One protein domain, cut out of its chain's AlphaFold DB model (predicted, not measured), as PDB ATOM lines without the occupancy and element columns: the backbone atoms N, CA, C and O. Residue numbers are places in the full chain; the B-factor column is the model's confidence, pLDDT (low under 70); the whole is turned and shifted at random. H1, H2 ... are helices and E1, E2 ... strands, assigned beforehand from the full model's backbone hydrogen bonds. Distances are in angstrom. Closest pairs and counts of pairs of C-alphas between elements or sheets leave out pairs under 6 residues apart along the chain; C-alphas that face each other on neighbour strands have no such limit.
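Overview. This is residues 139 to 251 of the 252 residues of the protein "FMN adenylyltransferase" of Caminibacter mediatlanticus TB-2 (UniProt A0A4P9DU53). A closed barrel of six antiparallel strands, with one long helix, H1, packed slantwise on its outside, on the wall made by E3 and E4. The longest strand, E6, bends strongly as it passes from its pairing with E1 along the side of E3. The printed part has 113 residues, with six named strands followed by one named helix, in the order E1 E2 E3 E4 E5 E6 H1; round the ring run E1 E2 E5 E4 E3 E6 and back to E1. The class is mixed, helices and strands; the whole is compact, with a radius of gyration of the C-alphas of 13.1 A, and rounded, with spans of 33 by 33 by 27 A.

Along the chain. E1, residues 139 to 146, begins at C-alpha 139 at (131.324, 53.739, -12.726) and is 22.0 A long from first to last C-alpha. E2, residues 160 to 164, measures 12.6 A, and E3, residues 174 to 180, 16.5 A. E4, residues 183 to 191, measures 24.4 A, and E5, residues 198 to 204, 19.8 A. E6, residues 213 to 223, measures 25.8 A and bends by 79 degrees at residue 220. H1, residues 231 to 249, runs 27.0 A from C-alpha 231 at (126.854, 22.806, -10.021) to C-alpha 249 at (142.377, 43.941, -3.720).

Arrangement. E1 and E2 form a hairpin, with N 144 and O 163 2.9 A apart. E6 lies on the other side of E1, with N 143 and O 214 at 2.8 A. E2 pairs staggered, with E1 over residues 161 to 164 and with E5 over residues 160 to 161; N 160 and O 202 are 2.8 A apart. E3 E4 E5 are a meander, each strand the antiparallel neighbour of the one before, with N 176 and O 187 at 2.8 A and N 188 and O 201 at 2.8 A. E2 E3 E4 E5 and E3 E4 E5 E6 are Greek keys, four strands in a row of which three are a meander and the first is the antiparallel neighbour of the fourth. E3 and E6 are antiparallel neighbours, with N 177 and O 220 within hydrogen-bond range at 2.8 A. E1 and E4 are apart. H1 is on the barrel, outside it, at a height over the sheet of 7.1 A. It lies over E3 and only just over E4, on which 3 of its C-alphas fall; it runs slantwise to the strands, at 49 degrees to E3 on the local plane. The closest C-alphas of H1 and E3 are those of Ala 245 and Ile 177, 5.8 A apart. In H1 every O i to N i+4 pair is within hydrogen-bond range.

Size, cuts and confidence. The C-alphas farthest apart, those of Asp 195 and Asn 251, are 35.8 A apart. The printed part has no cut. The link from E1 to E2, 13 residues, is long, and that from E3 to E4 is tight. The mean pLDDT of the printed part is 90.9; residues 149 to 155, in the long link, are under 70.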
ATOM      1  N   TYR A 139     132.689  53.943 -12.261       98.56
ATOM      2  CA  TYR A 139     131.324  53.739 -12.726       98.56
ATOM      3  C   TYR A 139     130.540  52.924 -11.702       98.56
ATOM      4  O   TYR A 139     131.029  51.902 -11.219       98.56
ATOM      5  N   LYS A 140     129.316  53.351 -11.395       97.69
ATOM      6  CA  LYS A 140     128.488  52.692 -10.391       97.69
ATOM      7  C   LYS A 140     127.018  52.673 -10.756       97.69
ATOM      8  O   LYS A 140     126.518  53.583 -11.414       97.69
ATOM      9  N   ILE A 141     126.334  51.637 -10.291       97.88
ATOM     10  CA  ILE A 141     124.876  51.518 -10.362       97.88
ATOM     11  C   ILE A 141     124.321  51.356  -8.957       97.88
ATOM     12  O   ILE A 141     125.021  50.901  -8.054       97.88
ATOM     13  N   LYS A 142     123.046  51.686  -8.778       96.94
ATOM     14  CA  LYS A 142     122.363  51.479  -7.506       96.94
ATOM     15  C   LYS A 142     121.088  50.675  -7.697       96.94
ATOM     16  O   LYS A 142     120.388  50.824  -8.700       96.94
ATOM     17  N   GLY A 143     120.773  49.844  -6.721       96.31
ATOM     18  CA  GLY A 143     119.628  48.954  -6.771       96.31
ATOM     19  C   GLY A 143     119.102  48.600  -5.395       96.31
ATOM     20  O   GLY A 143     119.652  49.001  -4.370       96.31
ATOM     21  N   ILE A 144     118.007  47.854  -5.402       95.88
ATOM     22  CA  ILE A 144     117.407  47.286  -4.202       95.88
ATOM     23  C   ILE A 144     117.639  45.783  -4.164       95.88
ATOM     24  O   ILE A 144     117.673  45.122  -5.209       95.88
ATOM     25  N   LYS A 145     117.768  45.248  -2.952       93.88
ATOM     26  CA  LYS A 145     117.750  43.806  -2.724       93.88
ATOM     27  C   LYS A 145     116.405  43.248  -3.164       93.88
ATOM     28  O   LYS A 145     115.357  43.730  -2.735       93.88
ATOM     29  N   ILE A 146     116.429  42.195  -3.967       91.94
ATOM     30  CA  ILE A 146     115.238  41.410  -4.275       91.94
ATOM     31  C   ILE A 146     115.395  39.998  -3.729       91.94
ATOM     32  O   ILE A 146     116.507  39.475  -3.602       91.94
ATOM     33  N   LYS A 147     114.267  39.360  -3.405       84.75
ATOM     34  CA  LYS A 147     114.278  37.925  -3.128       84.75
ATOM     35  C   LYS A 147     114.779  37.222  -4.386       84.75
ATOM     36  O   LYS A 147     114.168  37.329  -5.446       84.75
ATOM     37  N   GLY A 148     115.905  36.525  -4.260       73.19
ATOM     38  CA  GLY A 148     116.325  35.582  -5.287       73.19
ATOM     39  C   GLY A 148     115.273  34.483  -5.440       73.19
ATOM     40  O   GLY A 148     114.442  34.277  -4.555       73.19
ATOM     41  N   GLN A 149     115.334  33.720  -6.527       62.56
ATOM     42  CA  GLN A 149     114.393  32.616  -6.763       62.56
ATOM     43  C   GLN A 149     114.597  31.418  -5.809       62.56
ATOM     44  O   GLN A 149     114.002  30.367  -6.006       62.56
ATOM     45  N   GLY A 150     115.478  31.532  -4.807       55.16
ATOM     46  CA  GLY A 150     115.861  30.418  -3.934       55.16
ATOM     47  C   GLY A 150     116.649  29.312  -4.648       55.16
ATOM     48  O   GLY A 150     116.902  28.273  -4.055       55.16
ATOM     49  N   LEU A 151     117.047  29.537  -5.907       53.78
ATOM     50  CA  LEU A 151     117.763  28.576  -6.756       53.78
ATOM     51  C   LEU A 151     119.278  28.548  -6.521       53.78
ATOM     52  O   LEU A 151     119.975  27.707  -7.090       53.78
ATOM     53  N   GLY A 152     119.807  29.458  -5.700       55.97
ATOM     54  CA  GLY A 152     121.154  29.297  -5.171       55.97
ATOM     55  C   GLY A 152     121.153  28.067  -4.274       55.97
ATOM     56  O   GLY A 152     120.527  28.088  -3.215       55.97
ATOM     57  N   SER A 153     121.811  26.987  -4.706       55.94
ATOM     58  CA  SER A 153     122.031  25.838  -3.827       55.94
ATOM     59  C   SER A 153     122.678  26.347  -2.538       55.94
ATOM     60  O   SER A 153     123.594  27.165  -2.608       55.94
ATOM     61  N   LYS A 154     122.263  25.835  -1.369       64.56
ATOM     62  CA  LYS A 154     122.995  26.044  -0.102       64.56
ATOM     63  C   LYS A 154     124.481  25.657  -0.221       64.56
ATOM     64  O   LYS A 154     125.278  25.998   0.640       64.56
ATOM     65  N   GLU A 155     124.842  24.927  -1.275       68.56
ATOM     66  CA  GLU A 155     126.200  24.506  -1.599       68.56
ATOM     67  C   GLU A 155     127.023  25.564  -2.358       68.56
ATOM     68  O   GLU A 155     128.244  25.400  -2.453       68.56
ATOM     69  N   LEU A 156     126.396  26.610  -2.913       80.19
ATOM     70  CA  LEU A 156     127.069  27.742  -3.563       80.19
ATOM     71  C   LEU A 156     127.334  28.883  -2.572       80.19
ATOM     72  O   LEU A 156     126.761  28.947  -1.488       80.19
ATOM     73  N   PHE A 157     128.213  29.802  -2.972       83.94
ATOM     74  CA  PHE A 157     128.511  31.005  -2.203       83.94
ATOM     75  C   PHE A 157     127.273  31.914  -2.098       83.94
ATOM     76  O   PHE A 157     126.529  32.040  -3.075       83.94
ATOM     77  N   PRO A 158     127.036  32.557  -0.940       85.88
ATOM     78  CA  PRO A 158     125.869  33.409  -0.744       85.88
ATOM     79  C   PRO A 158     125.934  34.647  -1.643       85.88
ATOM     80  O   PRO A 158     126.932  35.362  -1.661       85.88
ATOM     81  N   THR A 159     124.849  34.928  -2.365       89.44
ATOM     82  CA  THR A 159     124.749  36.087  -3.263       89.44
ATOM     83  C   THR A 159     123.528  36.943  -2.960       89.44
ATOM     84  O   THR A 159     122.441  36.431  -2.679       89.44
ATOM     85  N   ILE A 160     123.676  38.250  -3.135       92.19
ATOM     86  CA  ILE A 160     122.600  39.235  -3.087       92.19
ATOM     87  C   ILE A 160     122.107  39.477  -4.513       92.19
ATOM     88  O   ILE A 160     122.889  39.846  -5.387       92.19
ATOM     89  N   ASN A 161     120.807  39.286  -4.746       93.81
ATOM     90  CA  ASN A 161     120.168  39.622  -6.018       93.81
ATOM     91  C   ASN A 161     119.734  41.089  -5.984       93.81
ATOM     92  O   ASN A 161     119.054  41.506  -5.042       93.81
ATOM     93  N   ILE A 162     120.120  41.862  -6.998       95.31
ATOM     94  CA  ILE A 162     119.921  43.312  -7.033       95.31
ATOM     95  C   ILE A 162     119.136  43.701  -8.285       95.31
ATOM     96  O   ILE A 162     119.502  43.333  -9.400       95.31
ATOM     97  N   THR A 163     118.090  44.504  -8.108       95.56
ATOM     98  CA  THR A 163     117.385  45.160  -9.218       95.56
ATOM     99  C   THR A 163     117.742  46.644  -9.229       95.56
ATOM    100  O   THR A 163     117.508  47.318  -8.220       95.56
ATOM    101  N   PRO A 164     118.286  47.190 -10.333       95.88
ATOM    102  CA  PRO A 164     118.543  48.620 -10.441       95.88
ATOM    103  C   PRO A 164     117.244  49.422 -10.308       95.88
ATOM    104  O   PRO A 164     116.259  49.118 -10.975       95.88
ATOM    105  N   PHE A 165     117.229  50.463  -9.473       93.25
ATOM    106  CA  PHE A 165     116.016  51.275  -9.270       93.25
ATOM    107  C   PHE A 165     115.879  52.441 -10.268       93.25
ATOM    108  O   PHE A 165     114.874  53.146 -10.271       93.25
ATOM    109  N   LYS A 166     116.887  52.657 -11.123       92.88
ATOM    110  CA  LYS A 166     116.850  53.569 -12.279       92.88
ATOM    111  C   LYS A 166     117.355  52.831 -13.515       92.88
ATOM    112  O   LYS A 166     117.971  51.772 -13.412       92.88
ATOM    113  N   ASN A 167     117.153  53.431 -14.683       92.50
ATOM    114  CA  ASN A 167     117.633  52.911 -15.960       92.50
ATOM    115  C   ASN A 167     119.144  53.158 -16.156       92.50
ATOM    116  O   ASN A 167     119.544  53.916 -17.039       92.50
ATOM    117  N   TYR A 168     119.981  52.579 -15.292       96.94
ATOM    118  CA  TYR A 168     121.436  52.666 -15.423       96.94
ATOM    119  C   TYR A 168     121.922  51.928 -16.675       96.94
ATOM    120  O   TYR A 168     121.378  50.894 -17.063       96.94
ATOM    121  N   PHE A 169     122.994  52.425 -17.288       97.44
ATOM    122  CA  PHE A 169     123.632  51.771 -18.420       97.44
ATOM    123  C   PHE A 169     124.396  50.534 -17.938       97.44
ATOM    124  O   PHE A 169     125.473  50.636 -17.352       97.44
ATOM    125  N   LEU A 170     123.831  49.350 -18.135       97.12
ATOM    126  CA  LEU A 170     124.453  48.133 -17.623       97.12
ATOM    127  C   LEU A 170     125.740  47.806 -18.402       97.12
ATOM    128  O   LEU A 170     125.773  47.957 -19.628       97.12
ATOM    129  N   PRO A 171     126.811  47.379 -17.710       97.62
ATOM    130  CA  PRO A 171     128.054  46.978 -18.354       97.62
ATOM    131  C   PRO A 171     127.885  45.659 -19.119       97.62
ATOM    132  O   PRO A 171     126.856  44.987 -19.010       97.62
ATOM    133  N   LYS A 172     128.899  45.287 -19.914       97.75
ATOM    134  CA  LYS A 172     128.940  44.004 -20.639       97.75
ATOM    135  C   LYS A 172     128.537  42.840 -19.726       97.75
ATOM    136  O   LYS A 172     128.960  42.792 -18.575       97.75
ATOM    137  N   ALA A 173     127.779  41.873 -20.231       97.38
ATOM    138  CA  ALA A 173     127.476  40.681 -19.445       97.38
ATOM    139  C   ALA A 173     128.762  39.905 -19.083       97.38
ATOM    140  O   ALA A 173     129.627  39.683 -19.934       97.38
ATOM    141  N   GLY A 174     128.879  39.480 -17.829       97.19
ATOM    142  CA  GLY A 174     130.033  38.771 -17.288       97.19
ATOM    143  C   GLY A 174     130.180  38.960 -15.782       97.19
ATOM    144  O   GLY A 174     129.234  39.343 -15.095       97.19
ATOM    145  N   VAL A 175     131.373  38.664 -15.275       98.19
ATOM    146  CA  VAL A 175     131.741  38.829 -13.866       98.19
ATOM    147  C   VAL A 175     132.704  39.997 -13.733       98.19
ATOM    148  O   VAL A 175     133.618  40.153 -14.546       98.19
ATOM    149  N   TYR A 176     132.505  40.796 -12.695       98.75
ATOM    150  CA  TYR A 176     133.301  41.967 -12.370       98.75
ATOM    151  C   TYR A 176     133.866  41.854 -10.963       98.75
ATOM    152  O   TYR A 176     133.215  41.307 -10.077       98.75
ATOM    153  N   ILE A 177     135.052  42.424 -10.766       98.62
ATOM    154  CA  ILE A 177     135.528  42.815  -9.443       98.62
ATOM    155  C   ILE A 177     134.906  44.174  -9.130       98.62
ATOM    156  O   ILE A 177     134.969  45.106  -9.946       98.62
ATOM    157  N   THR A 178     134.286  44.274  -7.963       98.69
ATOM    158  CA  THR A 178     133.432  45.395  -7.580       98.69
ATOM    159  C   THR A 178     133.650  45.787  -6.126       98.69
ATOM    160  O   THR A 178     134.179  45.013  -5.333       98.69
ATOM    161  N   LYS A 179     133.213  46.991  -5.762       98.00
ATOM    162  CA  LYS A 179     132.869  47.296  -4.372       98.00
ATOM    163  C   LYS A 179     131.364  47.439  -4.250       98.00
ATOM    164  O   LYS A 179     130.742  48.087  -5.087       98.00
ATOM    165  N   THR A 180     130.778  46.846  -3.221       97.44
ATOM    166  CA  THR A 180     129.341  46.935  -2.956       97.44
ATOM    167  C   THR A 180     129.128  47.582  -1.603       97.44
ATOM    168  O   THR A 180     129.532  47.019  -0.592       97.44
ATOM    169  N   ASN A 181     128.528  48.775  -1.573       95.75
ATOM    170  CA  ASN A 181     128.453  49.623  -0.374       95.75
ATOM    171  C   ASN A 181     129.827  49.809   0.313       95.75
ATOM    172  O   ASN A 181     129.916  49.847   1.535       95.75
ATOM    173  N   GLY A 182     130.905  49.886  -0.474       95.12
ATOM    174  CA  GLY A 182     132.282  50.009   0.018       95.12
ATOM    175  C   GLY A 182     132.998  48.689   0.335       95.12
ATOM    176  O   GLY A 182     134.229  48.688   0.368       95.12
ATOM    177  N   TYR A 183     132.276  47.574   0.483       96.94
ATOM    178  CA  TYR A 183     132.851  46.249   0.753       96.94
ATOM    179  C   TYR A 183     133.390  45.587  -0.510       96.94
ATOM    180  O   TYR A 183     132.824  45.758  -1.592       96.94
ATOM    181  N   GLN A 184     134.451  44.791  -0.383       97.75
ATOM    182  CA  GLN A 184     135.017  44.052  -1.512       97.75
ATOM    183  C   GLN A 184     134.029  43.000  -2.016       97.75
ATOM    184  O   GLN A 184     133.465  42.231  -1.235       97.75
ATOM    185  N   SER A 185     133.815  42.939  -3.327       97.94
ATOM    186  CA  SER A 185     132.838  42.024  -3.900       97.94
ATOM    187  C   SER A 185     133.199  41.562  -5.309       97.94
ATOM    188  O   SER A 185     134.071  42.111  -5.990       97.94
ATOM    189  N   ILE A 186     132.501  40.517  -5.745       98.31
ATOM    190  CA  ILE A 186     132.366  40.172  -7.156       98.31
ATOM    191  C   ILE A 186     130.901  40.289  -7.560       98.31
ATOM    192  O   ILE A 186     130.010  39.853  -6.827       98.31
ATOM    193  N   THR A 187     130.647  40.838  -8.745       98.12
ATOM    194  CA  THR A 187     129.292  40.979  -9.287       98.12
ATOM    195  C   THR A 187     129.183  40.284 -10.634       98.12
ATOM    196  O   THR A 187     129.910  40.587 -11.578       98.12
ATOM    197  N   PHE A 188     128.228  39.368 -10.735       96.75
ATOM    198  CA  PHE A 188     127.743  38.815 -11.988       96.75
ATOM    199  C   PHE A 188     126.648  39.712 -12.569       96.75
ATOM    200  O   PHE A 188     125.738  40.130 -11.854       96.75
ATOM    201  N   ILE A 189     126.722  39.974 -13.873       96.62
ATOM    202  CA  ILE A 189     125.685  40.651 -14.653       96.62
ATOM    203  C   ILE A 189     125.436  39.831 -15.906       96.62
ATOM    204  O   ILE A 189     126.348  39.635 -16.707       96.62
ATOM    205  N   GLY A 190     124.204  39.397 -16.128       94.00
ATOM    206  CA  GLY A 190     123.838  38.743 -17.376       94.00
ATOM    207  C   GLY A 190     122.804  37.649 -17.207       94.00
ATOM    208  O   GLY A 190     122.127  37.541 -16.193       94.00
ATOM    209  N   THR A 191     122.670  36.837 -18.247       87.88
ATOM    210  CA  THR A 191     121.720  35.729 -18.270       87.88
ATOM    211  C   THR A 191     122.299  34.513 -17.561       87.88
ATOM    212  O   THR A 191     123.320  33.969 -17.990       87.88
ATOM    213  N   ARG A 192     121.642  34.055 -16.495       82.50
ATOM    214  CA  ARG A 192     122.069  32.866 -15.759       82.50
ATOM    215  C   ARG A 192     122.030  31.613 -16.630       82.50
ATOM    216  O   ARG A 192     121.097  31.373 -17.398       82.50
ATOM    217  N   SER A 193     123.032  30.763 -16.440       74.50
ATOM    218  CA  SER A 193     123.118  29.457 -17.100       74.50
ATOM    219  C   SER A 193     122.055  28.467 -16.611       74.50
ATOM    220  O   SER A 193     121.711  27.554 -17.358       74.50
ATOM    221  N   THR A 194     121.532  28.658 -15.395       71.12
ATOM    222  CA  THR A 194     120.583  27.760 -14.723       71.12
ATOM    223  C   THR A 194     119.148  27.896 -15.230       71.12
ATOM    224  O   THR A 194     118.505  26.882 -15.469       71.12
ATOM    225  N   ASP A 195     118.652  29.122 -15.417       75.62
ATOM    226  CA  ASP A 195     117.234  29.394 -15.716       75.62
ATOM    227  C   ASP A 195     117.012  30.369 -16.885       75.62
ATOM    228  O   ASP A 195     115.872  30.692 -17.205       75.62
ATOM    229  N   LYS A 196     118.087  30.846 -17.530       80.38
ATOM    230  CA  LYS A 196     118.045  31.801 -18.651       80.38
ATOM    231  C   LYS A 196     117.406  33.162 -18.331       80.38
ATOM    232  O   LYS A 196     117.161  33.940 -19.253       80.38
ATOM    233  N   ASN A 197     117.238  33.511 -17.055       85.94
ATOM    234  CA  ASN A 197     116.800  34.844 -16.646       85.94
ATOM    235  C   ASN A 197     117.989  35.805 -16.521       85.94
ATOM    236  O   ASN A 197     119.099  35.402 -16.167       85.94
ATOM    237  N   PHE A 198     117.763  37.091 -16.804       90.50
ATOM    238  CA  PHE A 198     118.746  38.137 -16.524       90.50
ATOM    239  C   PHE A 198     118.846  38.391 -15.016       90.50
ATOM    240  O   PHE A 198     117.823  38.495 -14.338       90.50
ATOM    241  N   SER A 199     120.063  38.535 -14.499       93.06
ATOM    242  CA  SER A 199     120.297  38.884 -13.103       93.06
ATOM    243  C   SER A 199     121.529  39.757 -12.893       93.06
ATOM    244  O   SER A 199     122.459  39.788 -13.705       93.06
ATOM    245  N   ILE A 200     121.498  40.482 -11.774       96.12
ATOM    246  CA  ILE A 200     122.655  41.132 -11.168       96.12
ATOM    247  C   ILE A 200     122.814  40.515  -9.784       96.12
ATOM    248  O   ILE A 200     121.954  40.683  -8.916       96.12
ATOM    249  N   GLU A 201     123.891  39.766  -9.600       95.25
ATOM    250  CA  GLU A 201     124.154  38.992  -8.390       95.25
ATOM    251  C   GLU A 201     125.515  39.364  -7.833       95.25
ATOM    252  O   GLU A 201     126.514  39.322  -8.543       95.25
ATOM    253  N   THR A 202     125.557  39.739  -6.561       95.94
ATOM    254  CA  THR A 202     126.793  40.140  -5.887       95.94
ATOM    255  C   THR A 202     127.131  39.168  -4.774       95.94
ATOM    256  O   THR A 202     126.282  38.877  -3.934       95.94
ATOM    257  N   HIS A 203     128.381  38.719  -4.736       95.44
ATOM    258  CA  HIS A 203     128.974  38.050  -3.585       95.44
ATOM    259  C   HIS A 203     129.953  39.014  -2.907       95.44
ATOM    260  O   HIS A 203     130.919  39.453  -3.534       95.44
ATOM    261  N   ILE A 204     129.678  39.371  -1.654       95.50
ATOM    262  CA  ILE A 204     130.562  40.198  -0.825       95.50
ATOM    263  C   ILE A 204     131.569  39.265  -0.144       95.50
ATOM    264  O   ILE A 204     131.182  38.210   0.355       95.50
ATOM    265  N   LEU A 205     132.855  39.622  -0.197       94.19
ATOM    266  CA  LEU A 205     133.969  38.767   0.237       94.19
ATOM    267  C   LEU A 205     134.215  38.811   1.753       94.19
ATOM    268  O   LEU A 205     134.948  37.981   2.285       94.19
ATOM    269  N   GLU A 206     133.639  39.806   2.416       92.12
ATOM    270  CA  GLU A 206     133.829  40.151   3.824       92.12
ATOM    271  C   GLU A 206     132.476  40.100   4.554       92.12
ATOM    272  O   GLU A 206     131.415  40.085   3.919       92.12
ATOM    273  N   ASP A 207     132.504  40.108   5.888       89.50
ATOM    274  CA  ASP A 207     131.291  40.319   6.677       89.50
ATOM    275  C   ASP A 207     130.726  41.716   6.399       89.50
ATOM    276  O   ASP A 207     131.458  42.705   6.323       89.50
ATOM    277  N   PHE A 208     129.407  41.797   6.245       89.94
ATOM    278  CA  PHE A 208     128.721  43.036   5.909       89.94
ATOM    279  C   PHE A 208     127.365  43.114   6.606       89.94
ATOM    280  O   PHE A 208     126.731  42.100   6.908       89.94
ATOM    281  N   GLU A 209     126.897  44.336   6.825       85.25
ATOM    282  CA  GLU A 209     125.547  44.581   7.318       85.25
ATOM    283  C   GLU A 209     124.535  44.429   6.178       85.25
ATOM    284  O   GLU A 209     124.649  45.079   5.130       85.25
ATOM    285  N   ASP A 210     123.536  43.564   6.372       82.38
ATOM    286  CA  ASP A 210     122.495  43.372   5.370       82.38
ATOM    287  C   ASP A 210     121.670  44.650   5.201       82.38
ATOM    288  O   ASP A 210     121.207  45.259   6.161       82.38
ATOM    289  N   ASN A 211     121.484  45.054   3.948       84.56
ATOM    290  CA  ASN A 211     120.879  46.323   3.584       84.56
ATOM    291  C   ASN A 211     119.799  46.117   2.519       84.56
ATOM    292  O   ASN A 211     119.846  45.186   1.713       84.56
ATOM    293  N   SER A 212     118.823  47.023   2.473       88.50
ATOM    294  CA  SER A 212     117.810  47.034   1.404       88.50
ATOM    295  C   SER A 212     118.311  47.720   0.132       88.50
ATOM    296  O   SER A 212     117.821  47.422  -0.958       88.50
ATOM    297  N   PHE A 213     119.290  48.620   0.261       94.31
ATOM    298  CA  PHE A 213     119.850  49.423  -0.823       94.31
ATOM    299  C   PHE A 213     121.322  49.090  -1.040       94.31
ATOM    300  O   PHE A 213     122.100  49.002  -0.090       94.31
ATOM    301  N   PHE A 214     121.701  48.951  -2.306       95.62
ATOM    302  CA  PHE A 214     123.060  48.620  -2.705       95.62
ATOM    303  C   PHE A 214     123.555  49.561  -3.798       95.62
ATOM    304  O   PHE A 214     122.874  49.779  -4.800       95.62
ATOM    305  N   GLU A 215     124.759  50.086  -3.617       96.94
ATOM    306  CA  GLU A 215     125.576  50.748  -4.627       96.94
ATOM    307  C   GLU A 215     126.697  49.790  -5.042       96.94
ATOM    308  O   GLU A 215     127.425  49.290  -4.189       96.94
ATOM    309  N   ILE A 216     126.810  49.513  -6.341       98.38
ATOM    310  CA  ILE A 216     127.831  48.633  -6.917       98.38
ATOM    311  C   ILE A 216     128.778  49.483  -7.757       98.38
ATOM    312  O   ILE A 216     128.366  50.049  -8.770       98.38
ATOM    313  N   GLU A 217     130.036  49.543  -7.350       98.56
ATOM    314  CA  GLU A 217     131.138  50.228  -8.018       98.56
ATOM    315  C   GLU A 217     131.949  49.227  -8.855       98.56
ATOM    316  O   GLU A 217     132.473  48.248  -8.324       98.56
ATOM    317  N   PHE A 218     132.074  49.458 -10.164       98.69
ATOM    318  CA  PHE A 218     132.739  48.541 -11.096       98.69
ATOM    319  C   PHE A 218     134.217  48.884 -11.268       98.69
ATOM    320  O   PHE A 218     134.562  49.914 -11.852       98.69
ATOM    321  N   LEU A 219     135.100  47.995 -10.809       98.50
ATOM    322  CA  LEU A 219     136.549  48.213 -10.818       98.50
ATOM    323  C   LEU A 219     137.223  47.543 -12.016       98.50
ATOM    324  O   LEU A 219     137.999  48.174 -12.738       98.50
ATOM    325  N   GLU A 220     136.912  46.268 -12.250       98.19
ATOM    326  CA  GLU A 220     137.542  45.465 -13.295       98.19
ATOM    327  C   GLU A 220     136.580  44.428 -13.869       98.19
ATOM    328  O   GLU A 220     135.826  43.788 -13.142       98.19
ATOM    329  N   PHE A 221     136.627  44.242 -15.189       98.38
ATOM    330  CA  PHE A 221     135.991  43.105 -15.841       98.38
ATOM    331  C   PHE A 221     136.860  41.863 -15.659       98.38
ATOM    332  O   PHE A 221     138.009  41.843 -16.094       98.38
ATOM    333  N   LEU A 222     136.309  40.836 -15.017       97.62
ATOM    334  CA  LEU A 222     137.043  39.629 -14.661       97.62
ATOM    335  C   LEU A 222     136.984  38.575 -15.767       97.62
ATOM    336  O   LEU A 222     138.005  37.977 -16.111       97.62
ATOM    337  N   ARG A 223     135.783  38.313 -16.296       97.31
ATOM    338  CA  ARG A 223     135.550  37.337 -17.371       97.31
ATOM    339  C   ARG A 223     134.149  37.441 -17.960       97.31
ATOM    340  O   ARG A 223     133.221  37.942 -17.326       97.31
ATOM    341  N   GLU A 224     133.983  36.868 -19.146       96.06
ATOM    342  CA  GLU A 224     132.671  36.651 -19.754       96.06
ATOM    343  C   GLU A 224     131.834  35.616 -18.987       96.06
ATOM    344  O   GLU A 224     132.319  34.870 -18.124       96.06
ATOM    345  N   ASN A 225     130.542  35.590 -19.313       90.25
ATOM    346  CA  ASN A 225     129.631  34.568 -18.826       90.25
ATOM    347  C   ASN A 225     130.016  33.194 -19.399       90.25
ATOM    348  O   ASN A 225     130.256  33.062 -20.597       90.25
ATOM    349  N   ILE A 226     130.046  32.172 -18.544       89.00
ATOM    350  CA  ILE A 226     130.417  30.802 -18.909       89.00
ATOM    351  C   ILE A 226     129.220  29.894 -18.624       89.00
ATOM    352  O   ILE A 226     128.578  29.990 -17.574       89.00
ATOM    353  N   TYR A 227     128.925  28.996 -19.562       85.56
ATOM    354  CA  TYR A 227     127.948  27.937 -19.346       85.56
ATOM    355  C   TYR A 227     128.594  26.749 -18.627       85.56
ATOM    356  O   TYR A 227     129.609  26.223 -19.081       85.56
ATOM    357  N   PHE A 228     127.986  26.305 -17.526       86.19
ATOM    358  CA  PHE A 228     128.461  25.166 -16.739       86.19
ATOM    359  C   PHE A 228     127.517  23.982 -16.895       86.19
ATOM    360  O   PHE A 228     126.299  24.147 -16.861       86.19
ATOM    361  N   ARG A 229     128.083  22.777 -17.031       86.00
ATOM    362  CA  ARG A 229     127.298  21.544 -17.200       86.00
ATOM    363  C   ARG A 229     126.734  21.016 -15.882       86.00
ATOM    364  O   ARG A 229     125.806  20.219 -15.902       86.00
ATOM    365  N   ASN A 230     127.316  21.409 -14.748       85.62
ATOM    366  CA  ASN A 230     126.870  21.010 -13.414       85.62
ATOM    367  C   ASN A 230     127.252  22.048 -12.343       85.62
ATOM    368  O   ASN A 230     128.065  22.945 -12.581       85.62
ATOM    369  N   LEU A 231     126.668  21.895 -11.151       85.25
ATOM    370  CA  LEU A 231     126.854  22.806 -10.021       85.25
ATOM    371  C   LEU A 231     128.307  22.853  -9.515       85.25
ATOM    372  O   LEU A 231     128.799  23.926  -9.177       85.25
ATOM    373  N   ASN A 232     129.017  21.721  -9.512       88.88
ATOM    374  CA  ASN A 232     130.407  21.653  -9.049       88.88
ATOM    375  C   ASN A 232     131.346  22.495  -9.923       88.88
ATOM    376  O   ASN A 232     132.205  23.202  -9.400       88.88
ATOM    377  N   GLN A 233     131.158  22.480 -11.246       91.00
ATOM    378  CA  GLN A 233     131.923  23.333 -12.160       91.00
ATOM    379  C   GLN A 233     131.668  24.822 -11.899       91.00
ATOM    380  O   GLN A 233     132.620  25.601 -11.849       91.00
ATOM    381  N   LEU A 234     130.406  25.207 -11.680       89.06
ATOM    382  CA  LEU A 234     130.042  26.578 -11.321       89.06
ATOM    383  C   LEU A 234     130.697  26.992  -9.993       89.06
ATOM    384  O   LEU A 234     131.334  28.041  -9.929       89.06
ATOM    385  N   LYS A 235     130.596  26.152  -8.957       90.12
ATOM    386  CA  LYS A 235     131.193  26.402  -7.638       90.12
ATOM    387  C   LYS A 235     132.707  26.596  -7.721       90.12
ATOM    388  O   LYS A 235     133.228  27.561  -7.167       90.12
ATOM    389  N   ASN A 236     133.396  25.716  -8.446       93.19
ATOM    390  CA  ASN A 236     134.843  25.802  -8.635       93.19
ATOM    391  C   ASN A 236     135.239  27.085  -9.374       93.19
ATOM    392  O   ASN A 236     136.206  27.735  -8.984       93.19
ATOM    393  N   GLN A 237     134.479  27.492 -10.397       94.44
ATOM    394  CA  GLN A 237     134.767  28.745 -11.091       94.44
ATOM    395  C   GLN A 237     134.541  29.966 -10.191       94.44
ATOM    396  O   GLN A 237     135.372  30.869 -10.205       94.44
ATOM    397  N   ILE A 238     133.475  29.988  -9.379       92.81
ATOM    398  CA  ILE A 238     133.245  31.081  -8.420       92.81
ATOM    399  C   ILE A 238     134.400  31.163  -7.413       92.81
ATOM    400  O   ILE A 238     134.884  32.256  -7.138       92.81
ATOM    401  N   ALA A 239     134.909  30.029  -6.918       95.19
ATOM    402  CA  ALA A 239     136.068  30.019  -6.024       95.19
ATOM    403  C   ALA A 239     137.326  30.617  -6.687       95.19
ATOM    404  O   ALA A 239     138.041  31.404  -6.068       95.19
ATOM    405  N   VAL A 240     137.573  30.306  -7.965       96.94
ATOM    406  CA  VAL A 240     138.660  30.923  -8.747       96.94
ATOM    407  C   VAL A 240     138.446  32.430  -8.908       96.94
ATOM    408  O   VAL A 240     139.400  33.200  -8.793       96.94
ATOM    409  N   ASP A 241     137.210  32.859  -9.164       97.44
ATOM    410  CA  ASP A 241     136.871  34.274  -9.319       97.44
ATOM    411  C   ASP A 241     137.093  35.051  -8.009       97.44
ATOM    412  O   ASP A 241     137.678  36.134  -8.037       97.44
ATOM    413  N   ILE A 242     136.722  34.461  -6.865       97.06
ATOM    414  CA  ILE A 242     136.984  35.003  -5.524       97.06
ATOM    415  C   ILE A 242     138.490  35.160  -5.293       97.06
ATOM    416  O   ILE A 242     138.932  36.244  -4.930       97.06
ATOM    417  N   ILE A 243     139.301  34.132  -5.575       97.19
ATOM    418  CA  ILE A 243     140.764  34.206  -5.407       97.19
ATOM    419  C   ILE A 243     141.362  35.336  -6.256       97.19
ATOM    420  O   ILE A 243     142.221  36.084  -5.783       97.19
ATOM    421  N   LYS A 244     140.909  35.489  -7.507       97.75
ATOM    422  CA  LYS A 244     141.357  36.587  -8.378       97.75
ATOM    423  C   LYS A 244     140.970  37.951  -7.810       97.75
ATOM    424  O   LYS A 244     141.813  38.844  -7.805       97.75
ATOM    425  N   ALA A 245     139.744  38.103  -7.310       97.81
ATOM    426  CA  ALA A 245     139.286  39.339  -6.684       97.81
ATOM    427  C   ALA A 245     140.087  39.666  -5.413       97.81
ATOM    428  O   ALA A 245     140.588  40.777  -5.278       97.81
ATOM    429  N   THR A 246     140.316  38.691  -4.531       96.56
ATOM    430  CA  THR A 246     141.156  38.867  -3.336       96.56
ATOM    431  C   THR A 246     142.582  39.288  -3.703       96.56
ATOM    432  O   THR A 246     143.140  40.195  -3.089       96.56
ATOM    433  N   ASN A 247     143.186  38.674  -4.726       97.25
ATOM    434  CA  ASN A 247     144.521  39.060  -5.193       97.25
ATOM    435  C   ASN A 247     144.547  40.453  -5.832       97.25
ATOM    436  O   ASN A 247     145.539  41.165  -5.682       97.25
ATOM    437  N   PHE A 248     143.479  40.852  -6.523       97.56
ATOM    438  CA  PHE A 248     143.331  42.213  -7.028       97.56
ATOM    439  C   PHE A 248     143.323  43.222  -5.876       97.56
ATOM    440  O   PHE A 248     144.133  44.143  -5.885       97.56
ATOM    441  N   PHE A 249     142.493  43.011  -4.848       97.06
ATOM    442  CA  PHE A 249     142.377  43.941  -3.720       97.06
ATOM    443  C   PHE A 249     143.627  44.029  -2.841       97.06
ATOM    444  O   PHE A 249     143.869  45.069  -2.245       97.06
ATOM    445  N   ARG A 250     144.469  42.989  -2.799       94.25
ATOM    446  CA  ARG A 250     145.779  43.056  -2.124       94.25
ATOM    447  C   ARG A 250     146.756  44.041  -2.773       94.25
ATOM    448  O   ARG A 250     147.697  44.462  -2.112       94.25
ATOM    449  N   ASN A 251     146.560  44.363  -4.051       89.75
ATOM    450  CA  ASN A 251     147.446  45.221  -4.843       89.75
ATOM    451  C   ASN A 251     146.756  46.514  -5.325       89.75
ATOM    452  O   ASN A 251     147.317  47.205  -6.177       89.75
TER     453      ASN A 251